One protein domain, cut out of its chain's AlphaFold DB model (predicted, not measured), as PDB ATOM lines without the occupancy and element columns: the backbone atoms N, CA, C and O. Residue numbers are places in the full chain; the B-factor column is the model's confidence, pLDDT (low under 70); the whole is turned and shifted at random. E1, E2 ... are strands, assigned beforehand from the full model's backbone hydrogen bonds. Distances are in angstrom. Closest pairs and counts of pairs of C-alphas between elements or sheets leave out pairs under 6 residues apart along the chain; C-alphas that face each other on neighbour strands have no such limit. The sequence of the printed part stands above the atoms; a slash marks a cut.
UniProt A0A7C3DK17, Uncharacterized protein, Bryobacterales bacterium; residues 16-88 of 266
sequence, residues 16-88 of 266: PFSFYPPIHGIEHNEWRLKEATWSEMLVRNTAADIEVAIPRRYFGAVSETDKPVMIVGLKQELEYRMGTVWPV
ATOM      1  N   PRO A  16     -12.556 -12.517  19.909       88.00
ATOM      2  CA  PRO A  16     -11.775 -11.521  19.187       88.00
ATOM      3  C   PRO A  16     -11.846 -11.767  17.675       88.00
ATOM      4  O   PRO A  16     -11.853 -12.912  17.217       88.00
ATOM      5  N   PHE A  17     -11.877 -10.687  16.902       90.00
ATOM      6  CA  PHE A  17     -11.908 -10.734  15.444       90.00
ATOM      7  C   PHE A  17     -11.131  -9.572  14.819       90.00
ATOM      8  O   PHE A  17     -10.851  -8.560  15.460       90.00
ATOM      9  N   SER A  18     -10.817  -9.699  13.535       90.94
ATOM     10  CA  SER A  18     -10.131  -8.684  12.736       90.94
ATOM     11  C   SER A  18     -11.022  -8.195  11.601       90.94
ATOM     12  O   SER A  18     -11.756  -8.980  11.002       90.94
ATOM     13  N   PHE A  19     -10.946  -6.908  11.261       91.00
ATOM     14  CA  PHE A  19     -11.662  -6.379  10.098       91.00
ATOM     15  C   PHE A  19     -10.875  -6.599   8.807       91.00
ATOM     16  O   PHE A  19      -9.655  -6.437   8.779       91.00
ATOM     17  N   TYR A  20     -11.571  -6.918   7.717       88.00
ATOM     18  CA  TYR A  20     -10.980  -6.930   6.383       88.00
ATOM     19  C   TYR A  20     -11.860  -6.172   5.382       88.00
ATOM     20  O   TYR A  20     -12.967  -6.632   5.099       88.00
ATOM     21  N   PRO A  21     -11.393  -5.050   4.801       89.88
ATOM     22  CA  PRO A  21     -10.107  -4.378   5.045       89.88
ATOM     23  C   PRO A  21      -9.944  -3.849   6.488       89.88
ATOM     24  O   PRO A  21     -10.949  -3.637   7.167       89.88
ATOM     25  N   PRO A  22      -8.705  -3.640   6.978       91.25
ATOM     26  CA  PRO A  22      -8.466  -3.008   8.277       91.25
ATOM     27  C   PRO A  22      -8.956  -1.552   8.285       91.25
ATOM     28  O   PRO A  22      -8.973  -0.882   7.252       91.25
ATOM     29  N   ILE A  23      -9.330  -1.049   9.462       90.50
ATOM     30  CA  ILE A  23      -9.715   0.358   9.631       90.50
ATOM     31  C   ILE A  23      -8.448   1.222   9.598       90.50
ATOM     32  O   ILE A  23      -7.530   1.021  10.391       90.50
ATOM     33  N   HIS A  24      -8.396   2.199   8.692       89.56
ATOM     34  CA  HIS A  24      -7.265   3.119   8.577       89.56
ATOM     35  C   HIS A  24      -7.120   3.991   9.832       89.56
ATOM     36  O   HIS A  24      -8.114   4.410  10.424       89.56
ATOM     37  N   GLY A  25      -5.877   4.305  10.206       85.62
ATOM     38  CA  GLY A  25      -5.567   5.122  11.384       85.62
ATOM     39  C   GLY A  25      -5.509   4.344  12.701       85.62
ATOM     40  O   GLY A  25      -5.340   4.961  13.749       85.62
ATOM     41  N   ILE A  26      -5.636   3.011  12.664       87.75
ATOM     42  CA  ILE A  26      -5.496   2.126  13.827       87.75
ATOM     43  C   ILE A  26      -4.471   1.035  13.502       87.75
ATOM     44  O   ILE A  26      -4.614   0.315  12.517       87.75
ATOM     45  N   GLU A  27      -3.434   0.917  14.329       85.81
ATOM     46  CA  GLU A  27      -2.314  -0.006  14.089       85.81
ATOM     47  C   GLU A  27      -2.681  -1.472  14.358       85.81
ATOM     48  O   GLU A  27      -2.296  -2.366  13.608       85.81
ATOM     49  N   HIS A  28      -3.453  -1.724  15.417       89.00
ATOM     50  CA  HIS A  28      -3.803  -3.070  15.859       89.00
ATOM     51  C   HIS A  28      -5.198  -3.443  15.369       89.00
ATOM     52  O   HIS A  28      -6.190  -2.845  15.774       89.00
ATOM     53  N   ASN A  29      -5.299  -4.450  14.505       89.94
ATOM     54  CA  ASN A  29      -6.566  -4.868  13.909       89.94
ATOM     55  C   ASN A  29      -7.192  -6.063  14.644       89.94
ATOM     56  O   ASN A  29      -7.553  -7.062  14.025       89.94
ATOM     57  N   GLU A  30      -7.297  -5.977  15.965       90.81
ATOM     58  CA  GLU A  30      -7.997  -6.962  16.787       90.81
ATOM     59  C   GLU A  30      -9.066  -6.252  17.623       90.81
ATOM     60  O   GLU A  30      -8.817  -5.249  18.298       90.81
ATOM     61  N   TRP A  31     -10.287  -6.766  17.526       91.69
ATOM     62  CA  TRP A  31     -11.502  -6.119  17.991       91.69
ATOM     63  C   TRP A  31     -12.384  -7.104  18.742       91.69
ATOM     64  O   TRP A  31     -12.391  -8.300  18.459       91.69
ATOM     65  N   ARG A  32     -13.166  -6.585  19.688       90.94
ATOM     66  CA  ARG A  32     -14.220  -7.324  20.387       90.94
ATOM     67  C   ARG A  32     -15.540  -6.584  20.285       90.94
ATOM     68  O   ARG A  32     -15.578  -5.357  20.386       90.94
ATOM     69  N   LEU A  33     -16.623  -7.333  20.113       89.19
ATOM     70  CA  LEU A  33     -17.972  -6.783  20.126       89.19
ATOM     71  C   LEU A  33     -18.371  -6.476  21.576       89.19
ATOM     72  O   LEU A  33     -18.344  -7.368  22.420       89.19
ATOM     73  N   LYS A  34     -18.735  -5.224  21.859       88.44
ATOM     74  CA  LYS A  34     -19.185  -4.781  23.188       88.44
ATOM     75  C   LYS A  34     -20.705  -4.706  23.257       88.44
ATOM     76  O   LYS A  34     -21.317  -5.243  24.172       88.44
ATOM     77  N   GLU A  35     -21.308  -4.059  22.268       86.25
ATOM     78  CA  GLU A  35     -22.754  -3.892  22.180       86.25
ATOM     79  C   GLU A  35     -23.187  -3.903  20.716       86.25
ATOM     80  O   GLU A  35     -22.443  -3.494  19.822       86.25
ATOM     81  N   ALA A  36     -24.400  -4.375  20.450       83.50
ATOM     82  CA  ALA A  36     -24.971  -4.337  19.118       83.50
ATOM     83  C   ALA A  36     -26.417  -3.851  19.174       83.50
ATOM     84  O   ALA A  36     -27.276  -4.464  19.807       83.50
ATOM     85  N   THR A  37     -26.685  -2.759  18.466       83.38
ATOM     86  CA  THR A  37     -28.028  -2.212  18.274       83.38
ATOM     87  C   THR A  37     -28.562  -2.596  16.890       83.38
ATOM     88  O   THR A  37     -27.919  -3.318  16.118       83.38
ATOM     89  N   TRP A  38     -29.768  -2.125  16.557       76.12
ATOM     90  CA  TRP A  38     -30.393  -2.338  15.245       76.12
ATOM     91  C   TRP A  38     -29.685  -1.613  14.095       76.12
ATOM     92  O   TRP A  38     -29.794  -2.053  12.953       76.12
ATOM     93  N   SER A  39     -28.957  -0.528  14.368       81.62
ATOM     94  CA  SER A  39     -28.289   0.295  13.350       81.62
ATOM     95  C   SER A  39     -26.767   0.243  13.437       81.62
ATOM     96  O   SER A  39     -26.096   0.417  12.416       81.62
ATOM     97  N   GLU A  40     -26.213  -0.031  14.617       87.56
ATOM     98  CA  GLU A  40     -24.785   0.116  14.907       87.56
ATOM     99  C   GLU A  40     -24.243  -1.063  15.716       87.56
ATOM    100  O   GLU A  40     -24.974  -1.779  16.402       87.56
ATOM    101  N   MET A  41     -22.939  -1.287  15.604       88.12
ATOM    102  CA  MET A  41     -22.197  -2.261  16.397       88.12
ATOM    103  C   MET A  41     -21.033  -1.539  17.065       88.12
ATOM    104  O   MET A  41     -20.188  -0.960  16.381       88.12
ATOM    105  N   LEU A  42     -21.020  -1.558  18.393       90.88
ATOM    106  CA  LEU A  42     -19.965  -0.987  19.213       90.88
ATOM    107  C   LEU A  42     -18.862  -2.026  19.385       90.88
ATOM    108  O   LEU A  42     -19.077  -3.092  19.971       90.88
ATOM    109  N   VAL A  43     -17.682  -1.705  18.870       91.56
ATOM    110  CA  VAL A  43     -16.500  -2.563  18.923       91.56
ATOM    111  C   VAL A  43     -15.386  -1.875  19.698       91.56
ATOM    112  O   VAL A  43     -15.212  -0.661  19.599       91.56
ATOM    113  N   ARG A  44     -14.632  -2.649  20.479       92.25
ATOM    114  CA  ARG A  44     -13.476  -2.173  21.247       92.25
ATOM    115  C   ARG A  44     -12.203  -2.821  20.731       92.25
ATOM    116  O   ARG A  44     -12.176  -4.033  20.522       92.25
ATOM    117  N   ASN A  45     -11.166  -2.018  20.543       91.62
ATOM    118  CA  ASN A  45      -9.837  -2.489  20.187       91.62
ATOM    119  C   ASN A  45      -9.165  -3.150  21.398       91.62
ATOM    120  O   ASN A  45      -9.186  -2.580  22.490       91.62
ATOM    121  N   THR A  46      -8.566  -4.327  21.220       86.19
ATOM    122  CA  THR A  46      -7.925  -5.063  22.326       86.19
ATOM    123  C   THR A  46      -6.621  -4.421  22.799       86.19
ATOM    124  O   THR A  46      -6.285  -4.546  23.975       86.19
ATOM    125  N   ALA A  47      -5.908  -3.722  21.913       86.69
ATOM    126  CA  ALA A  47      -4.596  -3.144  22.197       86.69
ATOM    127  C   ALA A  47      -4.643  -1.633  22.473       86.69
ATOM    128  O   ALA A  47      -3.878  -1.137  23.293       86.69
ATOM    129  N   ALA A  48      -5.524  -0.894  21.794       79.81
ATOM    130  CA  ALA A  48      -5.492   0.571  21.777       79.81
ATOM    131  C   ALA A  48      -6.501   1.264  22.721       79.81
ATOM    132  O   ALA A  48      -6.565   2.486  22.733       79.81
ATOM    133  N   ASP A  49      -7.302   0.519  23.491       83.12
ATOM    134  CA  ASP A  49      -8.426   1.043  24.296       83.12
ATOM    135  C   ASP A  49      -9.353   2.021  23.539       83.12
ATOM    136  O   ASP A  49      -9.894   2.980  24.083       83.12
ATOM    137  N   ILE A  50      -9.528   1.783  22.237       88.88
ATOM    138  CA  ILE A  50     -10.390   2.584  21.364       88.88
ATOM    139  C   ILE A  50     -11.743   1.889  21.254       88.88
ATOM    140  O   ILE A  50     -11.809   0.717  20.877       88.88
ATOM    141  N   GLU A  51     -12.822   2.624  21.511       92.00
ATOM    142  CA  GLU A  51     -14.193   2.180  21.254       92.00
ATOM    143  C   GLU A  51     -14.774   2.914  20.045       92.00
ATOM    144  O   GLU A  51     -14.676   4.136  19.936       92.00
ATOM    145  N   VAL A  52     -15.373   2.162  19.123       91.19
ATOM    146  CA  VAL A  52     -15.914   2.691  17.870       91.19
ATOM    147  C   VAL A  52     -17.293   2.101  17.610       91.19
ATOM    148  O   VAL A  52     -17.462   0.883  17.571       91.19
ATOM    149  N   ALA A  53     -18.278   2.964  17.365       91.12
ATOM    150  CA  ALA A  53     -19.574   2.563  16.831       91.12
ATOM    151  C   ALA A  53     -19.513   2.516  15.297       91.12
ATOM    152  O   ALA A  53     -19.269   3.528  14.638       91.12
ATOM    153  N   ILE A  54     -19.725   1.335  14.717       90.12
ATOM    154  CA  ILE A  54     -19.702   1.125  13.266       90.12
ATOM    155  C   ILE A  54     -21.126   0.820  12.779       90.12
ATOM    156  O   ILE A  54     -21.753  -0.128  13.264       90.12
ATOM    157  N   PRO A  55     -21.660   1.561  11.790       89.50
ATOM    158  CA  PRO A  55     -22.958   1.251  11.201       89.50
ATOM    159  C   PRO A  55     -23.016  -0.154  10.590       89.50
ATOM    160  O   PRO A  55     -22.169  -0.524   9.774       89.50
ATOM    161  N   ARG A  56     -24.081  -0.909  10.893       86.69
ATOM    162  CA  ARG A  56     -24.290  -2.298  10.423       86.69
ATOM    163  C   ARG A  56     -24.212  -2.450   8.908       86.69
ATOM    164  O   ARG A  56     -23.802  -3.493   8.414       86.69
ATOM    165  N   ARG A  57     -24.574  -1.407   8.155       86.19
ATOM    166  CA  ARG A  57     -24.491  -1.398   6.685       86.19
ATOM    167  C   ARG A  57     -23.079  -1.652   6.155       86.19
ATOM    168  O   ARG A  57     -22.956  -2.107   5.023       86.19
ATOM    169  N   TYR A  58     -22.045  -1.357   6.946       88.06
ATOM    170  CA  TYR A  58     -20.650  -1.584   6.576       88.06
ATOM    171  C   TYR A  58     -20.154  -2.984   6.931       88.06
ATOM    172  O   TYR A  58     -19.120  -3.387   6.412       88.06
ATOM    173  N   PHE A  59     -20.899  -3.751   7.730       86.00
ATOM    174  CA  PHE A  59     -20.574  -5.145   8.014       86.00
ATOM    175  C   PHE A  59     -20.964  -6.043   6.834       86.00
ATOM    176  O   PHE A  59     -22.050  -5.933   6.243       86.00
ATOM    177  N   GLY A  60     -20.032  -6.915   6.476       82.75
ATOM    178  CA  GLY A  60     -20.145  -7.977   5.488       82.75
ATOM    179  C   GLY A  60     -20.282  -9.349   6.137       82.75
ATOM    180  O   GLY A  60     -20.703  -9.470   7.286       82.75
ATOM    181  N   ALA A  61     -19.954 -10.383   5.365       78.81
ATOM    182  CA  ALA A  61     -19.927 -11.750   5.861       78.81
ATOM    183  C   ALA A  61     -18.820 -11.919   6.913       78.81
ATOM    184  O   ALA A  61     -17.729 -11.353   6.779       78.81
ATOM    185  N   VAL A  62     -19.114 -12.707   7.944       77.12
ATOM    186  CA  VAL A  62     -18.099 -13.251   8.846       77.12
ATOM    187  C   VAL A  62     -17.539 -14.479   8.149       77.12
ATOM    188  O   VAL A  62     -18.293 -15.362   7.743       77.12
ATOM    189  N   SER A  63     -16.230 -14.495   7.931       69.44
ATOM    190  CA  SER A  63     -15.550 -15.634   7.329       69.44
ATOM    191  C   SER A  63     -14.691 -16.293   8.393       69.44
ATOM    192  O   SER A  63     -13.725 -15.705   8.884       69.44
ATOM    193  N   GLU A  64     -15.035 -17.529   8.736       66.12
ATOM    194  CA  GLU A  64     -14.167 -18.430   9.487       66.12
ATOM    195  C   GLU A  64     -13.318 -19.200   8.466       66.12
ATOM    196  O   GLU A  64     -13.617 -20.326   8.083       66.12
ATOM    197  N   THR A  65     -12.302 -18.538   7.908       48.69
ATOM    198  CA  THR A  65     -11.445 -19.146   6.880       48.69
ATOM    199  C   THR A  65     -10.319 -19.937   7.538       48.69
ATOM    200  O   THR A  65      -9.242 -19.373   7.677       48.69
ATOM    201  N   ASP A  66     -10.545 -21.194   7.941       50.00
ATOM    202  CA  ASP A  66      -9.534 -22.258   8.204       50.00
ATOM    203  C   ASP A  66      -8.244 -21.875   8.994       50.00
ATOM    204  O   ASP A  66      -7.239 -22.586   8.991       50.00
ATOM    205  N   LYS A  67      -8.238 -20.731   9.684       52.12
ATOM    206  CA  LYS A  67      -7.100 -20.075  10.344       52.12
ATOM    207  C   LYS A  67      -7.569 -19.521  11.694       52.12
ATOM    208  O   LYS A  67      -8.741 -19.189  11.836       52.12
ATOM    209  N   PRO A  68      -6.674 -19.364  12.687       65.19
ATOM    210  CA  PRO A  68      -7.055 -19.156  14.090       65.19
ATOM    211  C   PRO A  68      -7.701 -17.796  14.430       65.19
ATOM    212  O   PRO A  68      -7.981 -17.554  15.601       65.19
ATOM    213  N   VAL A  69      -7.939 -16.901  13.459       68.31
ATOM    214  CA  VAL A  69      -8.465 -15.545  13.698       68.31
ATOM    215  C   VAL A  69      -9.733 -15.319  12.880       68.31
ATOM    216  O   VAL A  69      -9.732 -15.471  11.661       68.31
ATOM    217  N   MET A  70     -10.813 -14.933  13.558       83.56
ATOM    218  CA  MET A  70     -12.099 -14.618  12.939       83.56
ATOM    219  C   MET A  70     -11.996 -13.321  12.132       83.56
ATOM    220  O   MET A  70     -11.544 -12.302  12.658       83.56
ATOM    221  N   ILE A  71     -12.423 -13.342  10.868       84.25
ATOM    222  CA  ILE A  71     -12.374 -12.165   9.995       84.25
ATOM    223  C   ILE A  71     -13.788 -11.668   9.722       84.25
ATOM    224  O   ILE A  71     -14.638 -12.387   9.195       84.25
ATOM    225  N   VAL A  72     -14.014 -10.396  10.029       88.44
ATOM    226  CA  VAL A  72     -15.240  -9.681   9.693       88.44
ATOM    227  C   VAL A  72     -14.990  -8.851   8.446       88.44
ATOM    228  O   VAL A  72     -14.198  -7.906   8.457       88.44
ATOM    229  N   GLY A  73     -15.681  -9.188   7.358       88.19
ATOM    230  CA  GLY A  73     -15.619  -8.396   6.138       88.19
ATOM    231  C   GLY A  73     -16.224  -7.007   6.352       88.19
ATOM    232  O   GLY A  73     -17.342  -6.892   6.852       88.19
ATOM    233  N   LEU A  74     -15.528  -5.952   5.938       89.75
ATOM    234  CA  LEU A  74     -16.096  -4.619   5.770       89.75
ATOM    235  C   LEU A  74     -16.464  -4.415   4.298       89.75
ATOM    236  O   LEU A  74     -15.651  -4.614   3.398       89.75
ATOM    237  N   LYS A  75     -17.702  -3.989   4.036       87.88
ATOM    238  CA  LYS A  75     -18.192  -3.694   2.674       87.88
ATOM    239  C   LYS A  75     -17.567  -2.435   2.073       87.88
ATOM    240  O   LYS A  75     -17.689  -2.200   0.875       87.88
ATOM    241  N   GLN A  76     -16.955  -1.605   2.908       86.69
ATOM    242  CA  GLN A  76     -16.323  -0.355   2.522       86.69
ATOM    243  C   GLN A  76     -15.098  -0.111   3.405       86.69
ATOM    244  O   GLN A  76     -15.126  -0.418   4.593       86.69
ATOM    245  N   GLU A  77     -14.040   0.461   2.830       90.56
ATOM    246  CA  GLU A  77     -12.874   0.932   3.582       90.56
ATOM    247  C   GLU A  77     -13.299   2.042   4.560       90.56
ATOM    248  O   GLU A  77     -13.986   2.996   4.176       90.56
ATOM    249  N   LEU A  78     -12.904   1.910   5.826       92.25
ATOM    250  CA  LEU A  78     -13.212   2.863   6.891       92.25
ATOM    251  C   LEU A  78     -11.923   3.498   7.414       92.25
ATOM    252  O   LEU A  78     -10.894   2.834   7.510       92.25
ATOM    253  N   GLU A  79     -11.990   4.770   7.788       92.62
ATOM    254  CA  GLU A  79     -10.899   5.529   8.393       92.62
ATOM    255  C   GLU A  79     -11.341   6.097   9.736       92.62
ATOM    256  O   GLU A  79     -12.396   6.726   9.843       92.62
ATOM    257  N   TYR A  80     -10.533   5.875  10.764       89.12
ATOM    258  CA  TYR A  80     -10.762   6.413  12.092       89.12
ATOM    259  C   TYR A  80     -10.284   7.864  12.175       89.12
ATOM    260  O   TYR A  80      -9.119   8.173  11.924       89.12
ATOM    261  N   ARG A  81     -11.197   8.769  12.545       87.94
ATOM    262  CA  ARG A  81     -10.925  10.193  12.771       87.94
ATOM    263  C   ARG A  81     -11.642  10.650  14.037       87.94
ATOM    264  O   ARG A  81     -12.866  10.595  14.098       87.94
ATOM    265  N   MET A  82     -10.883  11.132  15.025       82.38
ATOM    266  CA  MET A  82     -11.414  11.788  16.234       82.38
ATOM    267  C   MET A  82     -12.552  11.002  16.926       82.38
ATOM    268  O   MET A  82     -13.627  11.543  17.166       82.38
ATOM    269  N   GLY A  83     -12.354   9.712  17.210       81.25
ATOM    270  CA  GLY A  83     -13.358   8.898  17.916       81.25
ATOM    271  C   GLY A  83     -14.477   8.327  17.041       81.25
ATOM    272  O   GLY A  83     -15.329   7.608  17.549       81.25
ATOM    273  N   THR A  84     -14.500   8.616  15.735       85.44
ATOM    274  CA  THR A  84     -15.539   8.138  14.803       85.44
ATOM    275  C   THR A  84     -14.921   7.508  13.555       85.44
ATOM    276  O   THR A  84     -13.825   7.883  13.137       85.44
ATOM    277  N   VAL A  85     -15.624   6.564  12.924       88.50
ATOM    278  CA  VAL A  85     -15.228   5.990  11.628       88.50
ATOM    279  C   VAL A  85     -15.938   6.651  10.456       88.50
ATOM    280  O   VAL A  85     -17.158   6.824  10.454       88.50
ATOM    281  N   TRP A  86     -15.169   6.955   9.417       87.88
ATOM    282  CA  TRP A  86     -15.647   7.561   8.183       87.88
ATOM    283  C   TRP A  86     -15.399   6.644   6.985       87.88
ATOM    284  O   TRP A  86     -14.326   6.053   6.884       87.88
ATOM    285  N   PRO A  87     -16.354   6.527   6.048       89.69
ATOM    286  CA  PRO A  87     -16.128   5.806   4.804       89.69
ATOM    287  C   PRO A  87     -15.069   6.508   3.948       89.69
ATOM    288  O   PRO A  87     -15.243   7.671   3.573       89.69
ATOM    289  N   VAL A  88     -14.013   5.787   3.579       86.31
ATOM    290  CA  VAL A  88     -12.996   6.283   2.647       86.31
ATOM    291  C   VAL A  88     -13.636   6.422   1.265       86.31
ATOM    292  O   VAL A  88     -14.220   5.479   0.723       86.31
TER     293      VAL A  88
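Overview. This is residues 16 to 88 of the 266 residues of an uncharacterized protein of Bryobacterales bacterium (UniProt A0A7C3DK17). Three small sheets are set round a middle like a loose, incomplete barrel: the meander E2 E3 E4, each strand the antiparallel neighbour of the one before, has E1 E6 E5 at its E2 side and the hairpin E7 E8 at its E4 side. The loop of the hairpin E5 and E6 and that of E7 and E8 make opposite ends of the longest span. The printed part has 73 residues, with no named helix and eight strands, E1 to E8 in order, all strand by class; E1 E6 E5 is mixed, the others antiparallel. It is compact, radius of gyration of the C-alphas 11.3 A, spanning 35 by 26 by 24 A.

Along the chain. E1 is residues 17 to 20, beginning at C-alpha 17, (-11.908, -10.734, 15.444). E2, 31 to 36, is 13.6 A long, E3, 40 to 45, 16.1 A, and E4, 51 to 55, 13.4 A. E5 is 59 to 63, E6 70 to 74, E7 78 to 81 and E8 84 to 87, ending at C-alpha 87, (-16.128, 5.806, 4.804).

Arrangement. E1 is parallel to E6, N 18 and O 70 being 2.8 A apart. E2 and E3 form a hairpin, N 32 to O 44 2.9 A, as do E3 and E4, N 43 to O 52 2.9 A. E5 and E6 form another, N 60 to O 73 2.7 A, and E7 and E8 a fourth, N 79 to O 86 2.8 A. The closest C-alphas of E1 and E2, Phe 17 and Trp 31, are 5.3 A apart; those of E4 and E8, Val 52 and Thr 84, 6.3 A. E4 and E5 meet only through their link; E6 and E7 are apart.

Size, cuts and confidence. The C-alphas farthest apart, Asp 66 and Met 82, are 35.0 A apart. The printed part has no cut and no long link. Residues 63 to 69 have pLDDT under 70.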